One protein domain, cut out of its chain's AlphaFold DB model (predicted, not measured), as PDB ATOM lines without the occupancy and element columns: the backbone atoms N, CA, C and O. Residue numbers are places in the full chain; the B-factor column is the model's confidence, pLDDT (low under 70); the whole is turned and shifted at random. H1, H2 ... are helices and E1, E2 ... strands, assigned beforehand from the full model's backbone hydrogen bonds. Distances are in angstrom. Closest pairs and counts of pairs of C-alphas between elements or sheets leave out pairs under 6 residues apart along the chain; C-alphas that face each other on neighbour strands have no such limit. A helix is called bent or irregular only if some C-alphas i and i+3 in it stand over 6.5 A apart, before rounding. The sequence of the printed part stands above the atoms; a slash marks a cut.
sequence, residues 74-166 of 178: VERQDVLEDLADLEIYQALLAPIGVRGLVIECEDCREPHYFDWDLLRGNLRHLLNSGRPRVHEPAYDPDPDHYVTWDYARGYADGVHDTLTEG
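This is residues 74 to 166 of the 178 residues of an uncharacterized protein of Micromonospora sp. CNZ299 (UniProt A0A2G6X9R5). A small two-stranded hairpin, E1 and E2, sits at one end of a pair of helices, H1 and H2, that lie side by side and run opposite ways. A third helix, H3, crosses H1 and sticks out with residues 160 to 165, and the long link 130 to 148 folds back past the hairpin. The printed part has 93 residues, with three named helices and two named strands in the order H1, E1, E2, H2, H3; the sheet is antiparallel and the class is mostly helix. It is compact, with a radius of gyration of the C-alphas of 14.1 A, and spans 44 by 34 by 21 A.

E1, residues 100 to 104, and E2, residues 111 to 115, form a hairpin, antiparallel at 160 degrees; N 101 and O 114 are 2.9 A apart and N 112 and O 103 are 2.8 A apart, within hydrogen-bond range. Residues 100 to 101 of E1 also pair, parallel, with residues 146 to 147. H1, residues 74 to 96, and H2, residues 116 to 129, touch at a shallow tilt of 11 degrees, opposite ways; their closest C-alphas, Arg 76 and Leu 127, are 6.3 A apart. H3, residues 149 to 165, touches H1 with residues 152 to 156 alone, only just about perpendicular at 72 degrees; the closest C-alphas, Tyr 89 and Ala 152, are 5.9 A apart. H2 and H3 are apart. In H3 every O i to N i+4 pair is within hydrogen-bond range; in H1 17 of 19 are, in H2 9 of 10.

E1 and E2 measure 13.7 A and 13.1 A. H1 measures 33.5 A from C-alpha 74 at (69.069, 15.749, 164.786); it has a kink of 33 degrees near residue 90 and is only just irregular, C-alphas 92 and 95 being 6.6 A apart. H2 measures 20.0 A. H3 measures 24.5 A, ending at C-alpha 165 at (77.304, 46.862, 173.364).

The C-alphas farthest apart, those of Cys 108 and Gly 166, are 44.6 A apart. The printed part has no cut, and the link from H2 to H3 is long, with 19 residues. The mean pLDDT of the printed part is 92.5; residue 166 is under 70.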
ATOM      1  N   VAL A  74      68.302  14.993 163.785       96.25
ATOM      2  CA  VAL A  74      69.069  15.749 164.786       96.25
ATOM      3  C   VAL A  74      70.526  15.881 164.352       96.25
ATOM      4  O   VAL A  74      71.000  16.995 164.196       96.25
ATOM      5  N   GLU A  75      71.206  14.774 164.038       95.69
ATOM      6  CA  GLU A  75      72.609  14.820 163.589       95.69
ATOM      7  C   GLU A  75      72.768  15.636 162.301       95.69
ATOM      8  O   GLU A  75      73.742  16.362 162.114       95.69
ATOM      9  N   ARG A  76      71.795  15.539 161.387       96.31
ATOM     10  CA  ARG A  76      71.771  16.362 160.177       96.31
ATOM     11  C   ARG A  76      71.681  17.847 160.519       96.31
ATOM     12  O   ARG A  76      72.339  18.643 159.851       96.31
ATOM     13  N   GLN A  77      70.843  18.211 161.486       97.69
ATOM     14  CA  GLN A  77      70.685  19.592 161.924       97.69
ATOM     15  C   GLN A  77      71.966  20.110 162.585       97.69
ATOM     16  O   GLN A  77      72.422  21.185 162.210       97.69
ATOM     17  N   ASP A  78      72.594  19.315 163.449       97.31
ATOM     18  CA  ASP A  78      73.863  19.668 164.094       97.31
ATOM     19  C   ASP A  78      74.953  19.966 163.045       97.31
ATOM     20  O   ASP A  78      75.595  21.012 163.075       97.31
ATOM     21  N   VAL A  79      75.088  19.119 162.017       96.81
ATOM     22  CA  VAL A  79      76.071  19.338 160.935       96.81
ATOM     23  C   VAL A  79      75.749  20.582 160.087       96.81
ATOM     24  O   VAL A  79      76.651  21.212 159.524       96.81
ATOM     25  N   LEU A  80      74.471  20.947 159.944       98.00
ATOM     26  CA  LEU A  80      74.074  22.183 159.261       98.00
ATOM     27  C   LEU A  80      74.421  23.424 160.089       98.00
ATOM     28  O   LEU A  80      74.832  24.432 159.511       98.00
ATOM     29  N   GLU A  81      74.273  23.347 161.408       98.25
ATOM     30  CA  GLU A  81      74.682  24.397 162.339       98.25
ATOM     31  C   GLU A  81      76.205  24.563 162.329       98.25
ATOM     32  O   GLU A  81      76.685  25.675 162.113       98.25
ATOM     33  N   ASP A  82      76.962  23.462 162.374       97.50
ATOM     34  CA  ASP A  82      78.424  23.480 162.236       97.50
ATOM     35  C   ASP A  82      78.877  24.136 160.922       97.50
ATOM     36  O   ASP A  82      79.862  24.877 160.884       97.50
ATOM     37  N   LEU A  83      78.167  23.891 159.815       98.31
ATOM     38  CA  LEU A  83      78.454  24.542 158.533       98.31
ATOM     39  C   LEU A  83      78.212  26.053 158.576       98.31
ATOM     40  O   LEU A  83      78.986  26.796 157.968       98.31
ATOM     41  N   ALA A  84      77.156  26.500 159.256       98.25
ATOM     42  CA  ALA A  84      76.854  27.918 159.412       98.25
ATOM     43  C   ALA A  84      77.902  28.613 160.295       98.25
ATOM     44  O   ALA A  84      78.437  29.658 159.914       98.25
ATOM     45  N   ASP A  85      78.264  27.990 161.416       98.12
ATOM     46  CA  ASP A  85      79.326  28.454 162.309       98.12
ATOM     47  C   ASP A  85      80.663  28.560 161.570       98.12
ATOM     48  O   ASP A  85      81.350  29.581 161.649       98.12
ATOM     49  N   LEU A  86      81.004  27.556 160.759       98.00
ATOM     50  CA  LEU A  86      82.243  27.546 159.984       98.00
ATOM     51  C   LEU A  86      82.337  28.719 158.994       98.00
ATOM     52  O   LEU A  86      83.427  29.252 158.769       98.00
ATOM     53  N   GLU A  87      81.218  29.137 158.395       98.12
ATOM     54  CA  GLU A  87      81.176  30.318 157.523       98.12
ATOM     55  C   GLU A  87      81.458  31.610 158.301       98.12
ATOM     56  O   GLU A  87      82.229  32.454 157.830       98.12
ATOM     57  N   ILE A  88      80.902  31.740 159.509       98.06
ATOM     58  CA  ILE A  88      81.151  32.880 160.401       98.06
ATOM     59  C   ILE A  88      82.622  32.901 160.825       98.06
ATOM     60  O   ILE A  88      83.298  33.923 160.689       98.06
ATOM     61  N   TYR A  89      83.146  31.767 161.291       98.38
ATOM     62  CA  TYR A  89      84.522  31.659 161.768       98.38
ATOM     63  C   TYR A  89      85.520  31.993 160.666       98.38
ATOM     64  O   TYR A  89      86.432  32.791 160.889       98.38
ATOM     65  N   GLN A  90      85.327  31.464 159.454       98.38
ATOM     66  CA  GLN A  90      86.188  31.814 158.331       98.38
ATOM     67  C   GLN A  90      86.125  33.315 158.026       98.38
ATOM     68  O   GLN A  90      87.169  33.933 157.812       98.38
ATOM     69  N   ALA A  91      84.931  33.914 158.001       98.19
ATOM     70  CA  ALA A  91      84.774  35.335 157.696       98.19
ATOM     71  C   ALA A  91      85.515  36.238 158.698       98.19
ATOM     72  O   ALA A  91      86.067  37.267 158.305       98.19
ATOM     73  N   LEU A  92      85.558  35.837 159.970       98.00
ATOM     74  CA  LEU A  92      86.228  36.571 161.040       98.00
ATOM     75  C   LEU A  92      87.740  36.319 161.091       98.00
ATOM     76  O   LEU A  92      88.521  37.254 161.275       98.00
ATOM     77  N   LEU A  93      88.164  35.067 160.920       98.38
ATOM     78  CA  LEU A  93      89.529  34.633 161.222       98.38
ATOM     79  C   LEU A  93      90.445  34.582 159.991       98.38
ATOM     80  O   LEU A  93      91.652  34.805 160.110       98.38
ATOM     81  N   ALA A  94      89.905  34.349 158.791       98.00
ATOM     82  CA  ALA A  94      90.718  34.352 157.573       98.00
ATOM     83  C   ALA A  94      91.431  35.699 157.318       98.00
ATOM     84  O   ALA A  94      92.611  35.676 156.957       98.00
ATOM     85  N   PRO A  95      90.808  36.877 157.549       97.94
ATOM     86  CA  PRO A  95      91.477  38.169 157.371       97.94
ATOM     87  C   PRO A  95      92.689  38.398 158.282       97.94
ATOM     88  O   PRO A  95      93.577  39.169 157.918       97.94
ATOM     89  N   ILE A  96      92.744  37.740 159.445       96.50
ATOM     90  CA  ILE A  96      93.864  37.843 160.395       96.50
ATOM     91  C   ILE A  96      94.911  36.734 160.211       96.50
ATOM     92  O   ILE A  96      95.860  36.650 160.983       96.50
ATOM     93  N   GLY A  97      94.774  35.917 159.161       97.19
ATOM     94  CA  GLY A  97      95.775  34.932 158.753       97.19
ATOM     95  C   GLY A  97      95.507  33.496 159.199       97.19
ATOM     96  O   GLY A  97      96.348  32.637 158.933       97.19
ATOM     97  N   VAL A  98      94.363  33.198 159.824       98.19
ATOM     98  CA  VAL A  98      93.990  31.816 160.168       98.19
ATOM     99  C   VAL A  98      93.497  31.089 158.914       98.19
ATOM    100  O   VAL A  98      92.570  31.531 158.232       98.19
ATOM    101  N   ARG A  99      94.115  29.951 158.596       97.00
ATOM    102  CA  ARG A  99      93.814  29.132 157.412       97.00
ATOM    103  C   ARG A  99      92.774  28.044 157.666       97.00
ATOM    104  O   ARG A  99      92.197  27.538 156.703       97.00
ATOM    105  N   GLY A 100      92.515  27.709 158.928       96.81
ATOM    106  CA  GLY A 100      91.569  26.660 159.266       96.81
ATOM    107  C   GLY A 100      91.545  26.276 160.740       96.81
ATOM    108  O   GLY A 100      91.962  27.052 161.604       96.81
ATOM    109  N   LEU A 101      91.077  25.058 161.008       97.12
ATOM    110  CA  LEU A 101      90.952  24.508 162.356       97.12
ATOM    111  C   LEU A 101      91.918  23.349 162.609       97.12
ATOM    112  O   LEU A 101      92.270  22.614 161.687       97.12
ATOM    113  N   VAL A 102      92.308  23.174 163.869       96.00
ATOM    114  CA  VAL A 102      93.010  21.985 164.364       96.00
ATOM    115  C   VAL A 102      92.089  21.183 165.280       96.00
ATOM    116  O   VAL A 102      91.426  21.747 166.154       96.00
ATOM    117  N   ILE A 103      92.027  19.871 165.057       92.69
ATOM    118  CA  ILE A 103      91.200  18.929 165.817       92.69
ATOM    119  C   ILE A 103      92.090  17.791 166.308       92.69
ATOM    120  O   ILE A 103      92.741  17.124 165.509       92.69
ATOM    121  N   GLU A 104      92.094  17.546 167.613       91.12
ATOM    122  CA  GLU A 104      92.747  16.372 168.194       91.12
ATOM    123  C   GLU A 104      91.904  15.129 167.887       91.12
ATOM    124  O   GLU A 104      90.763  15.017 168.336       91.12
ATOM    125  N   CYS A 105      92.440  14.195 167.100       86.38
ATOM    126  CA  CYS A 105      91.745  12.948 166.797       86.38
ATOM    127  C   CYS A 105      91.935  11.943 167.942       86.38
ATOM    128  O   CYS A 105      93.070  11.611 168.284       86.38
ATOM    129  N   GLU A 106      90.850  11.416 168.517       86.19
ATOM    130  CA  GLU A 106      90.938  10.435 169.614       86.19
ATOM    131  C   GLU A 106      91.540   9.093 169.166       86.19
ATOM    132  O   GLU A 106      92.289   8.471 169.925       86.19
ATOM    133  N   ASP A 107      91.276   8.678 167.923       83.44
ATOM    134  CA  ASP A 107      91.763   7.411 167.371       83.44
ATOM    135  C   ASP A 107      93.269   7.460 167.080       83.44
ATOM    136  O   ASP A 107      94.035   6.580 167.483       83.44
ATOM    137  N   CYS A 108      93.709   8.518 166.395       85.38
ATOM    138  CA  CYS A 108      95.101   8.694 165.987       85.38
ATOM    139  C   CYS A 108      95.970   9.291 167.105       85.38
ATOM    140  O   CYS A 108      97.176   9.052 167.129       85.38
ATOM    141  N   ARG A 109      95.365  10.012 168.062       87.94
ATOM    142  CA  ARG A 109      96.041  10.813 169.103       87.94
ATOM    143  C   ARG A 109      97.039  11.819 168.524       87.94
ATOM    144  O   ARG A 109      98.088  12.072 169.117       87.94
ATOM    145  N   GLU A 110      96.699  12.366 167.363       88.56
ATOM    146  CA  GLU A 110      97.479  13.358 166.628       88.56
ATOM    147  C   GLU A 110      96.567  14.524 166.197       88.56
ATOM    148  O   GLU A 110      95.375  14.308 165.936       88.56
ATOM    149  N   PRO A 111      97.105  15.755 166.110       91.12
ATOM    150  CA  PRO A 111      96.360  16.913 165.634       91.12
ATOM    151  C   PRO A 111      96.124  16.833 164.124       91.12
ATOM    152  O   PRO A 111      97.056  16.705 163.329       91.12
ATOM    153  N   HIS A 112      94.868  16.968 163.716       91.38
ATOM    154  CA  HIS A 112      94.465  17.069 162.320       91.38
ATOM    155  C   HIS A 112      94.192  18.527 161.963       91.38
ATOM    156  O   HIS A 112      93.331  19.179 162.555       91.38
ATOM    157  N   TYR A 113      94.918  19.026 160.967       94.44
ATOM    158  CA  TYR A 113      94.796  20.391 160.470       94.44
ATOM    159  C   TYR A 113      93.901  20.424 159.237       94.44
ATOM    160  O   TYR A 113      94.186  19.776 158.227       94.44
ATOM    161  N   PHE A 114      92.828  21.201 159.318       94.31
ATOM    162  CA  PHE A 114      91.830  21.324 158.271       94.31
ATOM    163  C   PHE A 114      91.745  22.751 157.767       94.31
ATOM    164  O   PHE A 114      91.264  23.629 158.480       94.31
ATOM    165  N   ASP A 115      92.110  22.969 156.507       95.06
ATOM    166  CA  ASP A 115      91.787  24.219 155.824       95.06
ATOM    167  C   ASP A 115      90.265  24.405 155.726       95.06
ATOM    168  O   ASP A 115      89.502  23.434 155.638       95.06
ATOM    169  N   TRP A 116      89.815  25.662 155.679       96.38
ATOM    170  CA  TRP A 116      88.390  26.016 155.643       96.38
ATOM    171  C   TRP A 116      87.585  25.248 154.584       96.38
ATOM    172  O   TRP A 116      86.503  24.724 154.861       96.38
ATOM    173  N   ASP A 117      88.117  25.152 153.364       94.81
ATOM    174  CA  ASP A 117      87.434  24.489 152.252       94.81
ATOM    175  C   ASP A 117      87.412  22.965 152.402       94.81
ATOM    176  O   ASP A 117      86.429  22.324 152.014       94.81
ATOM    177  N   LEU A 118      88.460  22.391 153.003       93.00
ATOM    178  CA  LEU A 118      88.550  20.960 153.273       93.00
ATOM    179  C   LEU A 118      87.506  20.547 154.311       93.00
ATOM    180  O   LEU A 118      86.720  19.633 154.059       93.00
ATOM    181  N   LEU A 119      87.443  21.260 155.442       94.62
ATOM    182  CA  LEU A 119      86.476  20.966 156.499       94.62
ATOM    183  C   LEU A 119      85.037  21.123 156.000       94.62
ATOM    184  O   LEU A 119      84.209  20.233 156.191       94.62
ATOM    185  N   ARG A 120      84.753  22.203 155.264       96.06
ATOM    186  CA  ARG A 120      83.436  22.408 154.650       96.06
ATOM    187  C   ARG A 120      83.071  21.277 153.692       96.06
ATOM    188  O   ARG A 120      81.928  20.820 153.675       96.06
ATOM    189  N   GLY A 121      84.022  20.841 152.866       94.62
ATOM    190  CA  GLY A 121      83.839  19.711 151.960       94.62
ATOM    191  C   GLY A 121      83.493  18.423 152.707       94.62
ATOM    192  O   GLY A 121      82.588  17.702 152.288       94.62
ATOM    193  N   ASN A 122      84.154  18.177 153.840       92.56
ATOM    194  CA  ASN A 122      83.914  17.011 154.685       92.56
ATOM    195  C   ASN A 122      82.517  17.032 155.316       92.56
ATOM    196  O   ASN A 122      81.798  16.043 155.195       92.56
ATOM    197  N   LEU A 123      82.089  18.157 155.897       95.12
ATOM    198  CA  LEU A 123      80.749  18.290 156.484       95.12
ATOM    199  C   LEU A 123      79.645  18.149 155.424       95.12
ATOM    200  O   LEU A 123      78.661  17.435 155.612       95.12
ATOM    201  N   ARG A 124      79.835  18.744 154.239       95.44
ATOM    202  CA  ARG A 124      78.909  18.561 153.106       95.44
ATOM    203  C   ARG A 124      78.871  17.121 152.611       95.44
ATOM    204  O   ARG A 124      77.819  16.656 152.180       95.44
ATOM    205  N   HIS A 125      80.000  16.417 152.624       92.75
ATOM    206  CA  HIS A 125      80.021  15.001 152.283       92.75
ATOM    207  C   HIS A 125      79.246  14.187 153.318       92.75
ATOM    208  O   HIS A 125      78.361  13.436 152.919       92.75
ATOM    209  N   LEU A 126      79.491  14.420 154.611       93.12
ATOM    210  CA  LEU A 126      78.803  13.762 155.721       93.12
ATOM    211  C   LEU A 126      77.274  13.898 155.610       93.12
ATOM    212  O   LEU A 126      76.562  12.905 155.722       93.12
ATOM    213  N   LEU A 127      76.766  15.085 155.257       92.81
ATOM    214  CA  LEU A 127      75.328  15.312 155.025       92.81
ATOM    215  C   LEU A 127      74.717  14.466 153.899       92.81
ATOM    216  O   LEU A 127      73.503  14.221 153.906       92.81
ATOM    217  N   ASN A 128      75.524  14.082 152.910       89.56
ATOM    218  CA  ASN A 128      75.082  13.354 151.723       89.56
ATOM    219  C   ASN A 128      75.295  11.842 151.854       89.56
ATOM    220  O   ASN A 128      74.437  11.074 151.430       89.56
ATOM    221  N   SER A 129      76.442  11.419 152.392       86.88
ATOM    222  CA  SER A 129      76.853  10.012 152.463       86.88
ATOM    223  C   SER A 129      76.578   9.359 153.815       86.88
ATOM    224  O   SER A 129      76.628   8.136 153.901       86.88
ATOM    225  N   GLY A 130      76.345  10.147 154.869       87.44
ATOM    226  CA  GLY A 130      76.290   9.650 156.243       87.44
ATOM    227  C   GLY A 130      77.641   9.180 156.792       87.44
ATOM    228  O   GLY A 130      77.686   8.680 157.910       87.44
ATOM    229  N   ARG A 131      78.750   9.336 156.047       84.44
ATOM    230  CA  ARG A 131      80.101   8.974 156.509       84.44
ATOM    231  C   ARG A 131      81.053  10.163 156.482       84.44
ATOM    232  O   ARG A 131      81.046  10.928 155.512       84.44
ATOM    233  N   PRO A 132      81.946  10.278 157.479       82.69
ATOM    234  CA  PRO A 132      83.115  11.131 157.365       82.69
ATOM    235  C   PRO A 132      83.951  10.713 156.154       82.69
ATOM    236  O   PRO A 132      84.195   9.529 155.914       82.69
ATOM    237  N   ARG A 133      84.404  11.694 155.375       81.69
ATOM    238  CA  ARG A 133      85.339  11.437 154.282       81.69
ATOM    239  C   ARG A 133      86.734  11.197 154.862       81.69
ATOM    240  O   ARG A 133      87.268  12.061 155.560       81.69
ATOM    241  N   VAL A 134      87.356  10.083 154.479       81.06
ATOM    242  CA  VAL A 134      88.799   9.901 154.668       81.06
ATOM    243  C   VAL A 134      89.517  10.902 153.769       81.06
ATOM    244  O   VAL A 134      89.317  10.928 152.554       81.06
ATOM    245  N   HIS A 135      90.317  11.756 154.383       76.12
ATOM    246  CA  HIS A 135      91.199  12.691 153.706       76.12
ATOM    247  C   HIS A 135      92.611  12.419 154.211       76.12
ATOM    248  O   HIS A 135      92.807  11.999 155.351       76.12
ATOM    249  N   GLU A 136      93.587  12.637 153.345       77.44
ATOM    250  CA  GLU A 136      94.975  12.624 153.776       77.44
ATOM    251  C   GLU A 136      95.242  13.880 154.621       77.44
ATOM    252  O   GLU A 136      94.709  14.951 154.295       77.44
ATOM    253  N   PRO A 137      96.038  13.778 155.700       76.50
ATOM    254  CA  PRO A 137      96.446  14.940 156.476       76.50
ATOM    255  C   PRO A 137      97.150  15.985 155.605       76.50
ATOM    256  O   PRO A 137      97.808  15.654 154.614       76.50
ATOM    257  N   ALA A 138      97.059  17.255 156.000       77.25
ATOM    258  CA  ALA A 138      97.842  18.308 155.367       77.25
ATOM    259  C   ALA A 138      99.346  17.982 155.453       77.25
ATOM    260  O   ALA A 138      99.842  17.552 156.495       77.25
ATOM    261  N   TYR A 139     100.077  18.187 154.356       78.88
ATOM    262  CA  TYR A 139     101.525  17.992 154.338       78.88
ATOM    263  C   TYR A 139     102.227  19.204 154.962       78.88
ATOM    264  O   TYR A 139     102.122  20.305 154.424       78.88
ATOM    265  N   ASP A 140     102.951  18.980 156.062       84.06
ATOM    266  CA  ASP A 140     103.721  19.993 156.809       84.06
ATOM    267  C   ASP A 140     102.910  21.271 157.139       84.06
ATOM    268  O   ASP A 140     103.249  22.371 156.688       84.06
ATOM    269  N   PRO A 141     101.782  21.149 157.872       87.75
ATOM    270  CA  PRO A 141     100.965  22.299 158.219       87.75
ATOM    271  C   PRO A 141     101.695  23.166 159.244       87.75
ATOM    272  O   PRO A 141     102.130  22.681 160.282       87.75
ATOM    273  N   ASP A 142     101.779  24.467 158.972       92.56
ATOM    274  CA  ASP A 142     102.250  25.445 159.956       92.56
ATOM    275  C   ASP A 142     101.185  25.638 161.060       92.56
ATOM    276  O   ASP A 142     100.123  26.200 160.754       92.56
ATOM    277  N   PRO A 143     101.431  25.191 162.312       93.81
ATOM    278  CA  PRO A 143     100.434  25.209 163.381       93.81
ATOM    279  C   PRO A 143      99.958  26.611 163.765       93.81
ATOM    280  O   PRO A 143      98.823  26.749 164.217       93.81
ATOM    281  N   ASP A 144     100.771  27.650 163.542       95.94
ATOM    282  CA  ASP A 144     100.443  29.037 163.906       95.94
ATOM    283  C   ASP A 144      99.272  29.605 163.080       95.94
ATOM    284  O   ASP A 144      98.696  30.644 163.410       95.94
ATOM    285  N   HIS A 145      98.894  28.915 162.003       96.69
ATOM    286  CA  HIS A 145      97.800  29.290 161.117       96.69
ATOM    287  C   HIS A 145      96.490  28.535 161.377       96.69
ATOM    288  O   HIS A 145      95.538  28.714 160.614       96.69
ATOM    289  N   TYR A 146      96.410  27.713 162.424       97.62
ATOM    290  CA  TYR A 146      95.206  26.951 162.758       97.62
ATOM    291  C   TYR A 146      94.824  27.161 164.215       97.62
ATOM    292  O   TYR A 146      95.672  27.303 165.091       97.62
ATOM    293  N   VAL A 147      93.522  27.170 164.474       98.12
ATOM    294  CA  VAL A 147      92.979  27.367 165.821       98.12
ATOM    295  C   VAL A 147      92.010  26.251 166.174       98.12
ATOM    296  O   VAL A 147      91.499  25.555 165.300       98.12
ATOM    297  N   THR A 148      91.754  26.048 167.460       97.75
ATOM    298  CA  THR A 148      90.732  25.089 167.882       97.75
ATOM    299  C   THR A 148      89.338  25.633 167.588       97.75
ATOM    300  O   THR A 148      89.131  26.846 167.476       97.75
ATOM    301  N   TRP A 149      88.359  24.734 167.517       97.19
ATOM    302  CA  TRP A 149      86.954  25.120 167.407       97.19
ATOM    303  C   TRP A 149      86.529  26.059 168.548       97.19
ATOM    304  O   TRP A 149      85.921  27.098 168.309       97.19
ATOM    305  N   ASP A 150      86.914  25.737 169.785       97.81
ATOM    306  CA  ASP A 150      86.573  26.543 170.962       97.81
ATOM    307  C   ASP A 150      87.148  27.958 170.895       97.81
ATOM    308  O   ASP A 150      86.483  28.917 171.288       97.81
ATOM    309  N   TYR A 151      88.364  28.106 170.360       98.00
ATOM    310  CA  TYR A 151      88.937  29.426 170.126       98.00
ATOM    311  C   TYR A 151      88.115  30.207 169.097       98.00
ATOM    312  O   TYR A 151      87.803  31.375 169.325       98.00
ATOM    313  N   ALA A 152      87.751  29.574 167.978       98.06
ATOM    314  CA  ALA A 152      86.982  30.226 166.924       98.06
ATOM    315  C   ALA A 152      85.599  30.681 167.414       98.06
ATOM    316  O   ALA A 152      85.214  31.827 167.170       98.06
ATOM    317  N   ARG A 153      84.910  29.827 168.180       97.81
ATOM    318  CA  ARG A 153      83.639  30.154 168.835       97.81
ATOM    319  C   ARG A 153      83.788  31.336 169.792       97.81
ATOM    320  O   ARG A 153      83.102  32.337 169.627       97.81
ATOM    321  N   GLY A 154      84.740  31.270 170.724       98.25
ATOM    322  CA  GLY A 154      84.960  32.352 171.689       98.25
ATOM    323  C   GLY A 154      85.358  33.680 171.034       98.25
ATOM    324  O   GLY A 154      84.985  34.747 171.518       98.25
ATOM    325  N   TYR A 155      86.083  33.634 169.911       97.88
ATOM    326  CA  TYR A 155      86.379  34.826 169.117       97.88
ATOM    327  C   TYR A 155      85.110  35.419 168.495       97.88
ATOM    328  O   TYR A 155      84.903  36.628 168.570       97.88
ATOM    329  N   ALA A 156      84.262  34.582 167.888       97.19
ATOM    330  CA  ALA A 156      83.002  35.019 167.293       97.19
ATOM    331  C   ALA A 156      82.060  35.638 168.334       97.19
ATOM    332  O   ALA A 156      81.521  36.718 168.086       97.19
ATOM    333  N   ASP A 157      81.947  35.017 169.509       96.69
ATOM    334  CA  ASP A 157      81.157  35.530 170.633       96.69
ATOM    335  C   ASP A 157      81.678  36.901 171.091       96.69
ATOM    336  O   ASP A 157      80.920  37.864 171.173       96.69
ATOM    337  N   GLY A 158      82.996  37.040 171.283       96.81
ATOM    338  CA  GLY A 158      83.596  38.319 171.670       96.81
ATOM    339  C   GLY A 158      83.398  39.425 170.627       96.81
ATOM    340  O   GLY A 158      83.150  40.576 170.981       96.81
ATOM    341  N   VAL A 159      83.465  39.098 169.331       94.94
ATOM    342  CA  VAL A 159      83.145  40.061 168.264       94.94
ATOM    343  C   VAL A 159      81.671  40.459 168.322       94.94
ATOM    344  O   VAL A 159      81.366  41.646 168.204       94.94
ATOM    345  N   HIS A 160      80.763  39.503 168.525       92.06
ATOM    346  CA  HIS A 160      79.334  39.775 168.632       92.06
ATOM    347  C   HIS A 160      79.016  40.727 169.792       92.06
ATOM    348  O   HIS A 160      78.346  41.735 169.564       92.06
ATOM    349  N   ASP A 161      79.564  40.470 170.980       92.94
ATOM    350  CA  ASP A 161      79.366  41.302 172.173       92.94
ATOM    351  C   ASP A 161      79.845  42.744 171.947       92.94
ATOM    352  O   ASP A 161      79.114  43.703 172.184       92.94
ATOM    353  N   THR A 162      81.036  42.925 171.366       92.00
ATOM    354  CA  THR A 162      81.558  44.281 171.105       92.00
ATOM    355  C   THR A 162      80.721  45.084 170.105       92.00
ATOM    356  O   THR A 162      80.696  46.316 170.161       92.00
ATOM    357  N   LEU A 163      80.035  44.410 169.176       87.00
ATOM    358  CA  LEU A 163      79.160  45.053 168.194       87.00
ATOM    359  C   LEU A 163      77.790  45.404 168.786       87.00
ATOM    360  O   LEU A 163      77.212  46.416 168.387       87.00
ATOM    361  N   THR A 164      77.270  44.595 169.713       83.19
ATOM    362  CA  THR A 164      75.969  44.823 170.358       83.19
ATOM    363  C   THR A 164      76.060  45.890 171.449       83.19
ATOM    364  O   THR A 164      75.273  46.839 171.412       83.19
ATOM    365  N   GLU A 165      77.080  45.851 172.314       75.25
ATOM    366  CA  GLU A 165      77.304  46.862 173.364       75.25
ATOM    367  C   GLU A 165      77.478  48.282 172.783       75.25
ATOM    368  O   GLU A 165      77.020  49.269 173.357       75.25
ATOM    369  N   GLY A 166      78.079  48.409 171.593       60.19
ATOM    370  CA  GLY A 166      78.258  49.694 170.904       60.19
ATOM    371  C   GLY A 166      76.973  50.324 170.341       60.19
ATOM    372  O   GLY A 166      77.015  51.464 169.875       60.19
TER     373      GLY A 166